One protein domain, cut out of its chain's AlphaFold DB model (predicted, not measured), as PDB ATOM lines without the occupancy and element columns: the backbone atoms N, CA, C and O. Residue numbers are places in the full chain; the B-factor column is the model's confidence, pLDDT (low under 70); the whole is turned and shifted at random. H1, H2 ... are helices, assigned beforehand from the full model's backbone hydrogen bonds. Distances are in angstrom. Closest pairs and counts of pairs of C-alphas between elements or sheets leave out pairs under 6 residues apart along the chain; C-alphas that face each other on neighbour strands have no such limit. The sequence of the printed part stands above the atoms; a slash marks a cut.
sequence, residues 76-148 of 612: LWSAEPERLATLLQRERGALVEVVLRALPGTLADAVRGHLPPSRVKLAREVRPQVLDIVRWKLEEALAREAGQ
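AT A GLANCE: This is residues 76 to 148 of the 612 residues of an uncharacterized protein of Pyxidicoccus fallax (UniProt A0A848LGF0). A long helix, H4, crosses one side of a cluster of three short helices, H1, H2 and H3, whose centres make a triangle. H2 and H3 fold back on each other as a helical hairpin, H1 packs on H3, and a wide loop, residues 114 to 127, swings from H3 round to H4. The printed part has 73 residues with four named helices, H1, H2, H3, H4 along the chain, and no named strand; the class is all helix. It is compact, with a radius of gyration of the C-alphas of 11.6 A, and spans 37 by 27 by 22 A.

HOW THE PARTS SIT: H4, residues 128 to 148, touches H2, residues 93 to 102, with residues 131 to 135 alone. The two are about perpendicular at 83 degrees, and their closest C-alphas, Ala 102 and Leu 131, are 5.6 A apart. H2 touches H3, residues 105 to 113, in a helical hairpin at a shallow tilt of 28 degrees, opposite ways; the closest C-alphas, Leu 100 and Ala 108, are 4.9 A apart. H3 touches H1, residues 81 to 88, the same way at a steep tilt of 69.6 degrees, only just short of about perpendicular; the closest C-alphas, Pro 81 and Val 111, are 4.4 A apart. Helix packing is mostly crossed, but only just: 1 of these 3 pairs is at a shallow tilt. H1 and H2 are close but not clearly touching, with C-alphas 88 and 96 at 6.1 A. H1 and H4 are near each other; H3 and H4 are apart. Every O i to N i+4 pair is within hydrogen-bond range in H1, H2 and H3, and 16 of 17 in H4.

IN THESE COORDINATES: H4 runs 30.7 A from C-alpha 128 at (182.789, 229.828, 213.489) to C-alpha 148 at (209.789, 215.734, 209.360). H1, beginning at C-alpha 81 at (192.547, 211.379, 204.950), measures 10.4 A, H2 14.3 A and H3 12.3 A.

THE WHOLE: The C-alphas farthest apart, Ala 123 and Gln 148, are 37.4 A apart. The printed part has no cut. The link H3 to H4 is long; the other two are tight. Mean pLDDT of the printed part is 80.5, with residues 76 to 79, 143 and 145 to 148 under 70.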
ATOM      1  N   LEU A  76     194.704 221.682 204.837       60.59
ATOM      2  CA  LEU A  76     193.608 220.737 205.055       60.59
ATOM      3  C   LEU A  76     192.849 220.368 203.778       60.59
ATOM      4  O   LEU A  76     192.454 219.224 203.639       60.59
ATOM      5  N   TRP A  77     192.678 221.279 202.818       63.59
ATOM      6  CA  TRP A  77     191.961 220.996 201.563       63.59
ATOM      7  C   TRP A  77     192.745 220.055 200.634       63.59
ATOM      8  O   TRP A  77     192.175 219.506 199.696       63.59
ATOM      9  N   SER A  78     194.036 219.859 200.910       60.12
ATOM     10  CA  SER A  78     194.924 218.898 200.253       60.12
ATOM     11  C   SER A  78     195.501 217.866 201.237       60.12
ATOM     12  O   SER A  78     196.563 217.302 200.970       60.12
ATOM     13  N   ALA A  79     194.857 217.653 202.390       68.00
ATOM     14  CA  ALA A  79     195.336 216.714 203.397       68.00
ATOM     15  C   ALA A  79     194.959 215.262 203.056       68.00
ATOM     16  O   ALA A  79     193.847 214.983 202.615       68.00
ATOM     17  N   GLU A  80     195.881 214.328 203.300       72.69
ATOM     18  CA  GLU A  80     195.632 212.893 203.158       72.69
ATOM     19  C   GLU A  80     194.679 212.439 204.281       72.69
ATOM     20  O   GLU A  80     194.989 212.680 205.457       72.69
ATOM     21  N   PRO A  81     193.544 211.783 203.958       84.69
ATOM     22  CA  PRO A  81     192.547 211.379 204.950       84.69
ATOM     23  C   PRO A  81     193.125 210.527 206.085       84.69
ATOM     24  O   PRO A  81     192.788 210.733 207.250       84.69
ATOM     25  N   GLU A  82     194.053 209.630 205.750       85.56
ATOM     26  CA  GLU A  82     194.762 208.758 206.691       85.56
ATOM     27  C   GLU A  82     195.566 209.544 207.733       85.56
ATOM     28  O   GLU A  82     195.453 209.266 208.924       85.56
ATOM     29  N   ARG A  83     196.333 210.567 207.323       80.25
ATOM     30  CA  ARG A  83     197.140 211.370 208.263       80.25
ATOM     31  C   ARG A  83     196.261 212.153 209.228       80.25
ATOM     32  O   ARG A  83     196.520 212.179 210.432       80.25
ATOM     33  N   LEU A  84     195.197 212.761 208.699       85.19
ATOM     34  CA  LEU A  84     194.194 213.436 209.516       85.19
ATOM     35  C   LEU A  84     193.548 212.464 210.507       85.19
ATOM     36  O   LEU A  84     193.427 212.802 211.682       85.19
ATOM     37  N   ALA A  85     193.212 211.246 210.079       88.00
ATOM     38  CA  ALA A  85     192.705 210.217 210.978       88.00
ATOM     39  C   ALA A  85     193.734 209.816 212.051       88.00
ATOM     40  O   ALA A  85     193.362 209.751 213.218       88.00
ATOM     41  N   THR A  86     195.023 209.638 211.727       88.50
ATOM     42  CA  THR A  86     196.048 209.287 212.735       88.50
ATOM     43  C   THR A  86     196.287 210.380 213.780       88.50
ATOM     44  O   THR A  86     196.526 210.062 214.945       88.50
ATOM     45  N   LEU A  87     196.166 211.659 213.401       86.88
ATOM     46  CA  LEU A  87     196.174 212.777 214.351       86.88
ATOM     47  C   LEU A  87     194.917 212.751 215.237       86.88
ATOM     48  O   LEU A  87     195.009 212.815 216.462       86.88
ATOM     49  N   LEU A  88     193.739 212.608 214.623       89.25
ATOM     50  CA  LEU A  88     192.440 212.657 215.304       89.25
ATOM     51  C   LEU A  88     192.135 211.418 216.159       89.25
ATOM     52  O   LEU A  88     191.363 211.518 217.108       89.25
ATOM     53  N   GLN A  89     192.758 210.271 215.887       89.88
ATOM     54  CA  GLN A  89     192.593 209.035 216.662       89.88
ATOM     55  C   GLN A  89     193.046 209.187 218.125       89.88
ATOM     56  O   GLN A  89     192.583 208.450 218.994       89.88
ATOM     57  N   ARG A  90     193.939 210.145 218.406       87.75
ATOM     58  CA  ARG A  90     194.415 210.472 219.762       87.75
ATOM     59  C   ARG A  90     193.542 211.508 220.474       87.75
ATOM     60  O   ARG A  90     193.732 211.739 221.666       87.75
ATOM     61  N   GLU A  91     192.610 212.135 219.760       90.31
ATOM     62  CA  GLU A  91     191.807 213.245 220.262       90.31
ATOM     63  C   GLU A  91     190.455 212.814 220.832       90.31
ATOM     64  O   GLU A  91     189.915 211.739 220.564       90.31
ATOM     65  N   ARG A  92     189.864 213.692 221.648       89.19
ATOM     66  CA  ARG A  92     188.537 213.448 222.233       89.19
ATOM     67  C   ARG A  92     187.487 213.397 221.120       89.19
ATOM     68  O   ARG A  92     187.360 214.359 220.372       89.19
ATOM     69  N   GLY A  93     186.648 212.357 221.073       87.12
ATOM     70  CA  GLY A  93     185.635 212.175 220.013       87.12
ATOM     71  C   GLY A  93     184.689 213.369 219.783       87.12
ATOM     72  O   GLY A  93     184.240 213.599 218.666       87.12
ATOM     73  N   ALA A  94     184.445 214.196 220.807       86.62
ATOM     74  CA  ALA A  94     183.738 215.469 220.644       86.62
ATOM     75  C   ALA A  94     184.514 216.478 219.774       86.62
ATOM     76  O   ALA A  94     183.917 217.099 218.901       86.62
ATOM     77  N   LEU A  95     185.829 216.622 219.982       85.12
ATOM     78  CA  LEU A  95     186.702 217.449 219.143       85.12
ATOM     79  C   LEU A  95     186.813 216.867 217.730       85.12
ATOM     80  O   LEU A  95     186.776 217.632 216.775       85.12
ATOM     81  N   VAL A  96     186.861 215.540 217.585       88.81
ATOM     82  CA  VAL A  96     186.856 214.875 216.270       88.81
ATOM     83  C   VAL A  96     185.633 215.296 215.444       88.81
ATOM     84  O   VAL A  96     185.801 215.753 214.320       88.81
ATOM     85  N   GLU A  97     184.416 215.280 215.997       89.25
ATOM     86  CA  GLU A  97     183.240 215.781 215.260       89.25
ATOM     87  C   GLU A  97     183.256 217.309 215.028       89.25
ATOM     88  O   GLU A  97     182.677 217.781 214.046       89.25
ATOM     89  N   VAL A  98     183.929 218.106 215.876       88.06
ATOM     90  CA  VAL A  98     184.142 219.546 215.605       88.06
ATOM     91  C   VAL A  98     185.058 219.717 214.392       88.06
ATOM     92  O   VAL A  98     184.782 220.546 213.526       88.06
ATOM     93  N   VAL A  99     186.115 218.906 214.303       86.50
ATOM     94  CA  VAL A  99     187.046 218.880 213.172       86.50
ATOM     95  C   VAL A  99     186.345 218.435 211.896       86.50
ATOM     96  O   VAL A  99     186.442 219.129 210.891       86.50
ATOM     97  N   LEU A 100     185.589 217.336 211.928       87.81
ATOM     98  CA  LEU A 100     184.876 216.835 210.749       87.81
ATOM     99  C   LEU A 100     183.838 217.847 210.222       87.81
ATOM    100  O   LEU A 100     183.616 217.904 209.018       87.81
ATOM    101  N   ARG A 101     183.270 218.711 211.082       84.06
ATOM    102  CA  ARG A 101     182.444 219.867 210.669       84.06
ATOM    103  C   ARG A 101     183.237 221.068 210.125       84.06
ATOM    104  O   ARG A 101     182.641 221.927 209.484       84.06
ATOM    105  N   ALA A 102     184.542 221.161 210.386       80.56
ATOM    106  CA  ALA A 102     185.429 222.207 209.862       80.56
ATOM    107  C   ALA A 102     186.087 221.837 208.514       80.56
ATOM    108  O   ALA A 102     186.697 222.696 207.871       80.56
ATOM    109  N   LEU A 103     185.996 220.570 208.096       80.69
ATOM    110  CA  LEU A 103     186.531 220.064 206.830       80.69
ATOM    111  C   LEU A 103     185.489 220.150 205.694       80.69
ATOM    112  O   LEU A 103     184.285 220.125 205.954       80.69
ATOM    113  N   PRO A 104     185.920 220.189 204.417       80.50
ATOM    114  CA  PRO A 104     185.032 219.940 203.282       80.50
ATOM    115  C   PRO A 104     184.408 218.542 203.398       80.50
ATOM    116  O   PRO A 104     185.124 217.593 203.711       80.50
ATOM    117  N   GLY A 105     183.110 218.393 203.109       82.38
ATOM    118  CA  GLY A 105     182.371 217.140 203.347       82.38
ATOM    119  C   GLY A 105     183.033 215.891 202.751       82.38
ATOM    120  O   GLY A 105     183.239 214.910 203.455       82.38
ATOM    121  N   THR A 106     183.497 215.968 201.501       85.44
ATOM    122  CA  THR A 106     184.211 214.871 200.822       85.44
ATOM    123  C   THR A 106     185.477 214.413 201.551       85.44
ATOM    124  O   THR A 106     185.797 213.228 201.539       85.44
ATOM    125  N   LEU A 107     186.190 215.332 202.211       83.94
ATOM    126  CA  LEU A 107     187.349 215.005 203.039       83.94
ATOM    127  C   LEU A 107     186.929 214.544 204.438       83.94
ATOM    128  O   LEU A 107     187.530 213.616 204.966       83.94
ATOM    129  N   ALA A 108     185.900 215.153 205.033       87.75
ATOM    130  CA  ALA A 108     185.359 214.727 206.322       87.75
ATOM    131  C   ALA A 108     184.909 213.257 206.285       87.75
ATOM    132  O   ALA A 108     185.237 212.490 207.187       87.75
ATOM    133  N   ASP A 109     184.218 212.847 205.222       88.69
ATOM    134  CA  ASP A 109     183.745 211.473 205.056       88.69
ATOM    135  C   ASP A 109     184.888 210.495 204.744       88.69
ATOM    136  O   ASP A 109     184.913 209.397 205.299       88.69
ATOM    137  N   ALA A 110     185.894 210.913 203.967       89.00
ATOM    138  CA  ALA A 110     187.107 210.119 203.770       89.00
ATOM    139  C   ALA A 110     187.878 209.912 205.091       89.00
ATOM    140  O   ALA A 110     188.220 208.784 205.432       89.00
ATOM    141  N   VAL A 111     188.095 210.973 205.881       90.44
ATOM    142  CA  VAL A 111     188.756 210.898 207.202       90.44
ATOM    143  C   VAL A 111     187.953 210.016 208.162       90.44
ATOM    144  O   VAL A 111     188.530 209.188 208.867       90.44
ATOM    145  N   ARG A 112     186.619 210.137 208.156       91.19
ATOM    146  CA  ARG A 112     185.707 209.296 208.945       91.19
ATOM    147  C   ARG A 112     185.828 207.809 208.588       91.19
ATOM    148  O   ARG A 112     185.703 206.985 209.486       91.19
ATOM    149  N   GLY A 113     186.136 207.467 207.334       90.88
ATOM    150  CA  GLY A 113     186.396 206.089 206.895       90.88
ATOM    151  C   GLY A 113     187.647 205.437 207.504       90.88
ATOM    152  O   GLY A 113     187.704 204.213 207.591       90.88
ATOM    153  N   HIS A 114     188.618 206.229 207.972       90.38
ATOM    154  CA  HIS A 114     189.840 205.741 208.632       90.38
ATOM    155  C   HIS A 114     189.806 205.881 210.169       90.38
ATOM    156  O   HIS A 114     190.761 205.498 210.844       90.38
ATOM    157  N   LEU A 115     188.730 206.436 210.738       89.75
ATOM    158  CA  LEU A 115     188.572 206.637 212.179       89.75
ATOM    159  C   LEU A 115     187.732 205.521 212.826       89.75
ATOM    160  O   LEU A 115     186.804 205.002 212.204       89.75
ATOM    161  N   PRO A 116     187.983 205.173 214.104       86.50
ATOM    162  CA  PRO A 116     187.081 204.303 214.851       86.50
ATOM    163  C   PRO A 116     185.695 204.966 214.990       86.50
ATOM    164  O   PRO A 116     185.615 206.185 215.166       86.50
ATOM    165  N   PRO A 117     184.589 204.196 214.950       80.62
ATOM    166  CA  PRO A 117     183.237 204.749 214.887       80.62
ATOM    167  C   PRO A 117     182.882 205.565 216.140       80.62
ATOM    168  O   PRO A 117     182.632 205.022 217.221       80.62
ATOM    169  N   SER A 118     182.830 206.889 215.975       75.38
ATOM    170  CA  SER A 118     182.452 207.834 217.026       75.38
ATOM    171  C   SER A 118     181.006 207.613 217.474       75.38
ATOM    172  O   SER A 118     180.073 207.621 216.672       75.38
ATOM    173  N   ARG A 119     180.805 207.463 218.788       74.62
ATOM    174  CA  ARG A 119     179.469 207.453 219.416       74.62
ATOM    175  C   ARG A 119     178.997 208.854 219.831       74.62
ATOM    176  O   ARG A 119     177.896 208.994 220.357       74.62
ATOM    177  N   VAL A 120     179.821 209.885 219.635       81.31
ATOM    178  CA  VAL A 120     179.530 211.257 220.074       81.31
ATOM    179  C   VAL A 120     178.777 212.001 218.974       81.31
ATOM    180  O   VAL A 120     179.240 212.067 217.843       81.31
ATOM    181  N   LYS A 121     177.637 212.615 219.310       79.75
ATOM    182  CA  LYS A 121     176.905 213.524 218.413       79.75
ATOM    183  C   LYS A 121     176.938 214.943 218.978       79.75
ATOM    184  O   LYS A 121     176.522 215.171 220.112       79.75
ATOM    185  N   LEU A 122     177.407 215.911 218.189       79.25
ATOM    186  CA  LEU A 122     177.411 217.324 218.577       79.25
ATOM    187  C   LEU A 122     175.999 217.925 218.491       79.25
ATOM    188  O   LEU A 122     175.591 218.436 217.446       79.25
ATOM    189  N   ALA A 123     175.282 217.894 219.615       74.44
ATOM    190  CA  ALA A 123     173.927 218.431 219.772       74.44
ATOM    191  C   ALA A 123     173.829 219.974 219.750       74.44
ATOM    192  O   ALA A 123     172.734 220.521 219.824       74.44
ATOM    193  N   ARG A 124     174.959 220.688 219.674       82.88
ATOM    194  CA  ARG A 124     175.017 222.148 219.508       82.88
ATOM    195  C   ARG A 124     175.846 222.506 218.279       82.88
ATOM    196  O   ARG A 124     176.731 221.748 217.868       82.88
ATOM    197  N   GLU A 125     175.561 223.667 217.703       82.62
ATOM    198  CA  GLU A 125     176.425 224.281 216.698       82.62
ATOM    199  C   GLU A 125     177.718 224.801 217.333       82.62
ATOM    200  O   GLU A 125     177.770 225.143 218.518       82.62
ATOM    201  N   VAL A 126     178.779 224.850 216.531       84.75
ATOM    202  CA  VAL A 126     180.091 225.344 216.949       84.75
ATOM    203  C   VAL A 126     180.253 226.756 216.402       84.75
ATOM    204  O   VAL A 126     180.033 226.985 215.216       84.75
ATOM    205  N   ARG A 127     180.654 227.708 217.251       85.81
ATOM    206  CA  ARG A 127     180.912 229.090 216.815       85.81
ATOM    207  C   ARG A 127     181.993 229.101 215.718       85.81
ATOM    208  O   ARG A 127     183.031 228.472 215.940       85.81
ATOM    209  N   PRO A 128     181.827 229.833 214.597       79.50
ATOM    210  CA  PRO A 128     182.789 229.828 213.489       79.50
ATOM    211  C   PRO A 128     184.238 230.098 213.911       79.50
ATOM    212  O   PRO A 128     185.147 229.417 213.456       79.50
ATOM    213  N   GLN A 129     184.454 230.992 214.880       79.19
ATOM    214  CA  GLN A 129     185.788 231.326 215.393       79.19
ATOM    215  C   GLN A 129     186.482 230.130 216.071       79.19
ATOM    216  O   GLN A 129     187.706 230.043 216.068       79.19
ATOM    217  N   VAL A 130     185.721 229.194 216.650       81.81
ATOM    218  CA  VAL A 130     186.266 227.951 217.218       81.81
ATOM    219  C   VAL A 130     186.633 226.977 216.100       81.81
ATOM    220  O   VAL A 130     187.683 226.347 216.189       81.81
ATOM    221  N   LEU A 131     185.834 226.900 215.028       79.25
ATOM    222  CA  LEU A 131     186.186 226.124 213.833       79.25
ATOM    223  C   LEU A 131     187.475 226.666 213.195       79.25
ATOM    224  O   LEU A 131     188.363 225.873 212.906       79.25
ATOM    225  N   ASP A 132     187.638 227.988 213.075       74.56
ATOM    226  CA  ASP A 132     188.869 228.621 212.571       74.56
ATOM    227  C   ASP A 132     190.106 228.302 213.436       74.56
ATOM    228  O   ASP A 132     191.179 228.008 212.905       74.56
ATOM    229  N   ILE A 133     189.974 228.324 214.770       80.06
ATOM    230  CA  ILE A 133     191.067 227.987 215.703       80.06
ATOM    231  C   ILE A 133     191.434 226.500 215.612       80.06
ATOM    232  O   ILE A 133     192.615 226.162 215.531       80.06
ATOM    233  N   VAL A 134     190.433 225.614 215.605       81.31
ATOM    234  CA  VAL A 134     190.620 224.160 215.478       81.31
ATOM    235  C   VAL A 134     191.263 223.824 214.131       81.31
ATOM    236  O   VAL A 134     192.264 223.110 214.088       81.31
ATOM    237  N   ARG A 135     190.759 224.419 213.045       77.75
ATOM    238  CA  ARG A 135     191.322 224.326 211.697       77.75
ATOM    239  C   ARG A 135     192.796 224.740 211.681       77.75
ATOM    240  O   ARG A 135     193.639 223.966 211.234       77.75
ATOM    241  N   TRP A 136     193.121 225.918 212.219       75.75
ATOM    242  CA  TRP A 136     194.505 226.393 212.312       75.75
ATOM    243  C   TRP A 136     195.400 225.432 213.108       75.75
ATOM    244  O   TRP A 136     196.536 225.197 212.702       75.75
ATOM    245  N   LYS A 137     194.920 224.846 214.210       80.25
ATOM    246  CA  LYS A 137     195.729 223.907 215.003       80.25
ATOM    247  C   LYS A 137     195.992 222.574 214.309       80.25
ATOM    248  O   LYS A 137     197.070 222.018 214.511       80.25
ATOM    249  N   LEU A 138     195.096 222.108 213.441       77.69
ATOM    250  CA  LEU A 138     195.380 220.968 212.564       77.69
ATOM    251  C   LEU A 138     196.382 221.331 211.465       77.69
ATOM    252  O   LEU A 138     197.291 220.551 211.208       77.69
ATOM    253  N   GLU A 139     196.257 222.511 210.847       75.50
ATOM    254  CA  GLU A 139     197.244 223.021 209.880       75.50
ATOM    255  C   GLU A 139     198.634 223.152 210.547       75.50
ATOM    256  O   GLU A 139     199.636 222.731 209.980       75.50
ATOM    257  N   GLU A 140     198.715 223.621 211.798       74.69
ATOM    258  CA  GLU A 140     199.964 223.675 212.578       74.69
ATOM    259  C   GLU A 140     200.538 222.281 212.902       74.69
ATOM    260  O   GLU A 140     201.753 222.088 212.821       74.69
ATOM    261  N   ALA A 141     199.693 221.306 213.258       76.12
ATOM    262  CA  ALA A 141     200.117 219.934 213.539       76.12
ATOM    263  C   ALA A 141     200.608 219.216 212.269       76.12
ATOM    264  O   ALA A 141     201.722 218.691 212.252       76.12
ATOM    265  N   LEU A 142     199.830 219.280 211.182       73.75
ATOM    266  CA  LEU A 142     200.198 218.738 209.873       73.75
ATOM    267  C   LEU A 142     201.477 219.383 209.336       73.75
ATOM    268  O   LEU A 142     202.337 218.670 208.831       73.75
ATOM    269  N   ALA A 143     201.658 220.700 209.482       68.44
ATOM    270  CA  ALA A 143     202.896 221.374 209.091       68.44
ATOM    271  C   ALA A 143     204.109 220.925 209.928       68.44
ATOM    272  O   ALA A 143     205.223 220.868 209.405       68.44
ATOM    273  N   ARG A 144     203.915 220.578 211.208       70.25
ATOM    274  CA  ARG A 144     204.975 220.076 212.097       70.25
ATOM    275  C   ARG A 144     205.410 218.655 211.730       70.25
ATOM    276  O   ARG A 144     206.608 218.405 211.649       70.25
ATOM    277  N   GLU A 145     204.466 217.756 211.449       65.38
ATOM    278  CA  GLU A 145     204.765 216.393 210.979       65.38
ATOM    279  C   GLU A 145     205.296 216.386 209.537       65.38
ATOM    280  O   GLU A 145     206.281 215.710 209.234       65.38
ATOM    281  N   ALA A 146     204.731 217.212 208.649       59.66
ATOM    282  CA  ALA A 146     205.283 217.440 207.316       59.66
ATOM    283  C   ALA A 146     206.699 218.034 207.389       59.66
ATOM    284  O   ALA A 146     207.541 217.679 206.575       59.66
ATOM    285  N   GLY A 147     207.032 218.839 208.401       55.81
ATOM    286  CA  GLY A 147     208.407 219.287 208.653       55.81
ATOM    287  C   GLY A 147     209.423 218.145 208.833       55.81
ATOM    288  O   GLY A 147     210.611 218.361 208.611       55.81
ATOM    289  N   GLN A 148     208.967 216.937 209.180       54.94
ATOM    290  CA  GLN A 148     209.789 215.734 209.360       54.94
ATOM    291  C   GLN A 148     209.685 214.732 208.191       54.94
ATOM    292  O   GLN A 148     210.488 213.806 208.116       54.94
TER     293      GLN A 148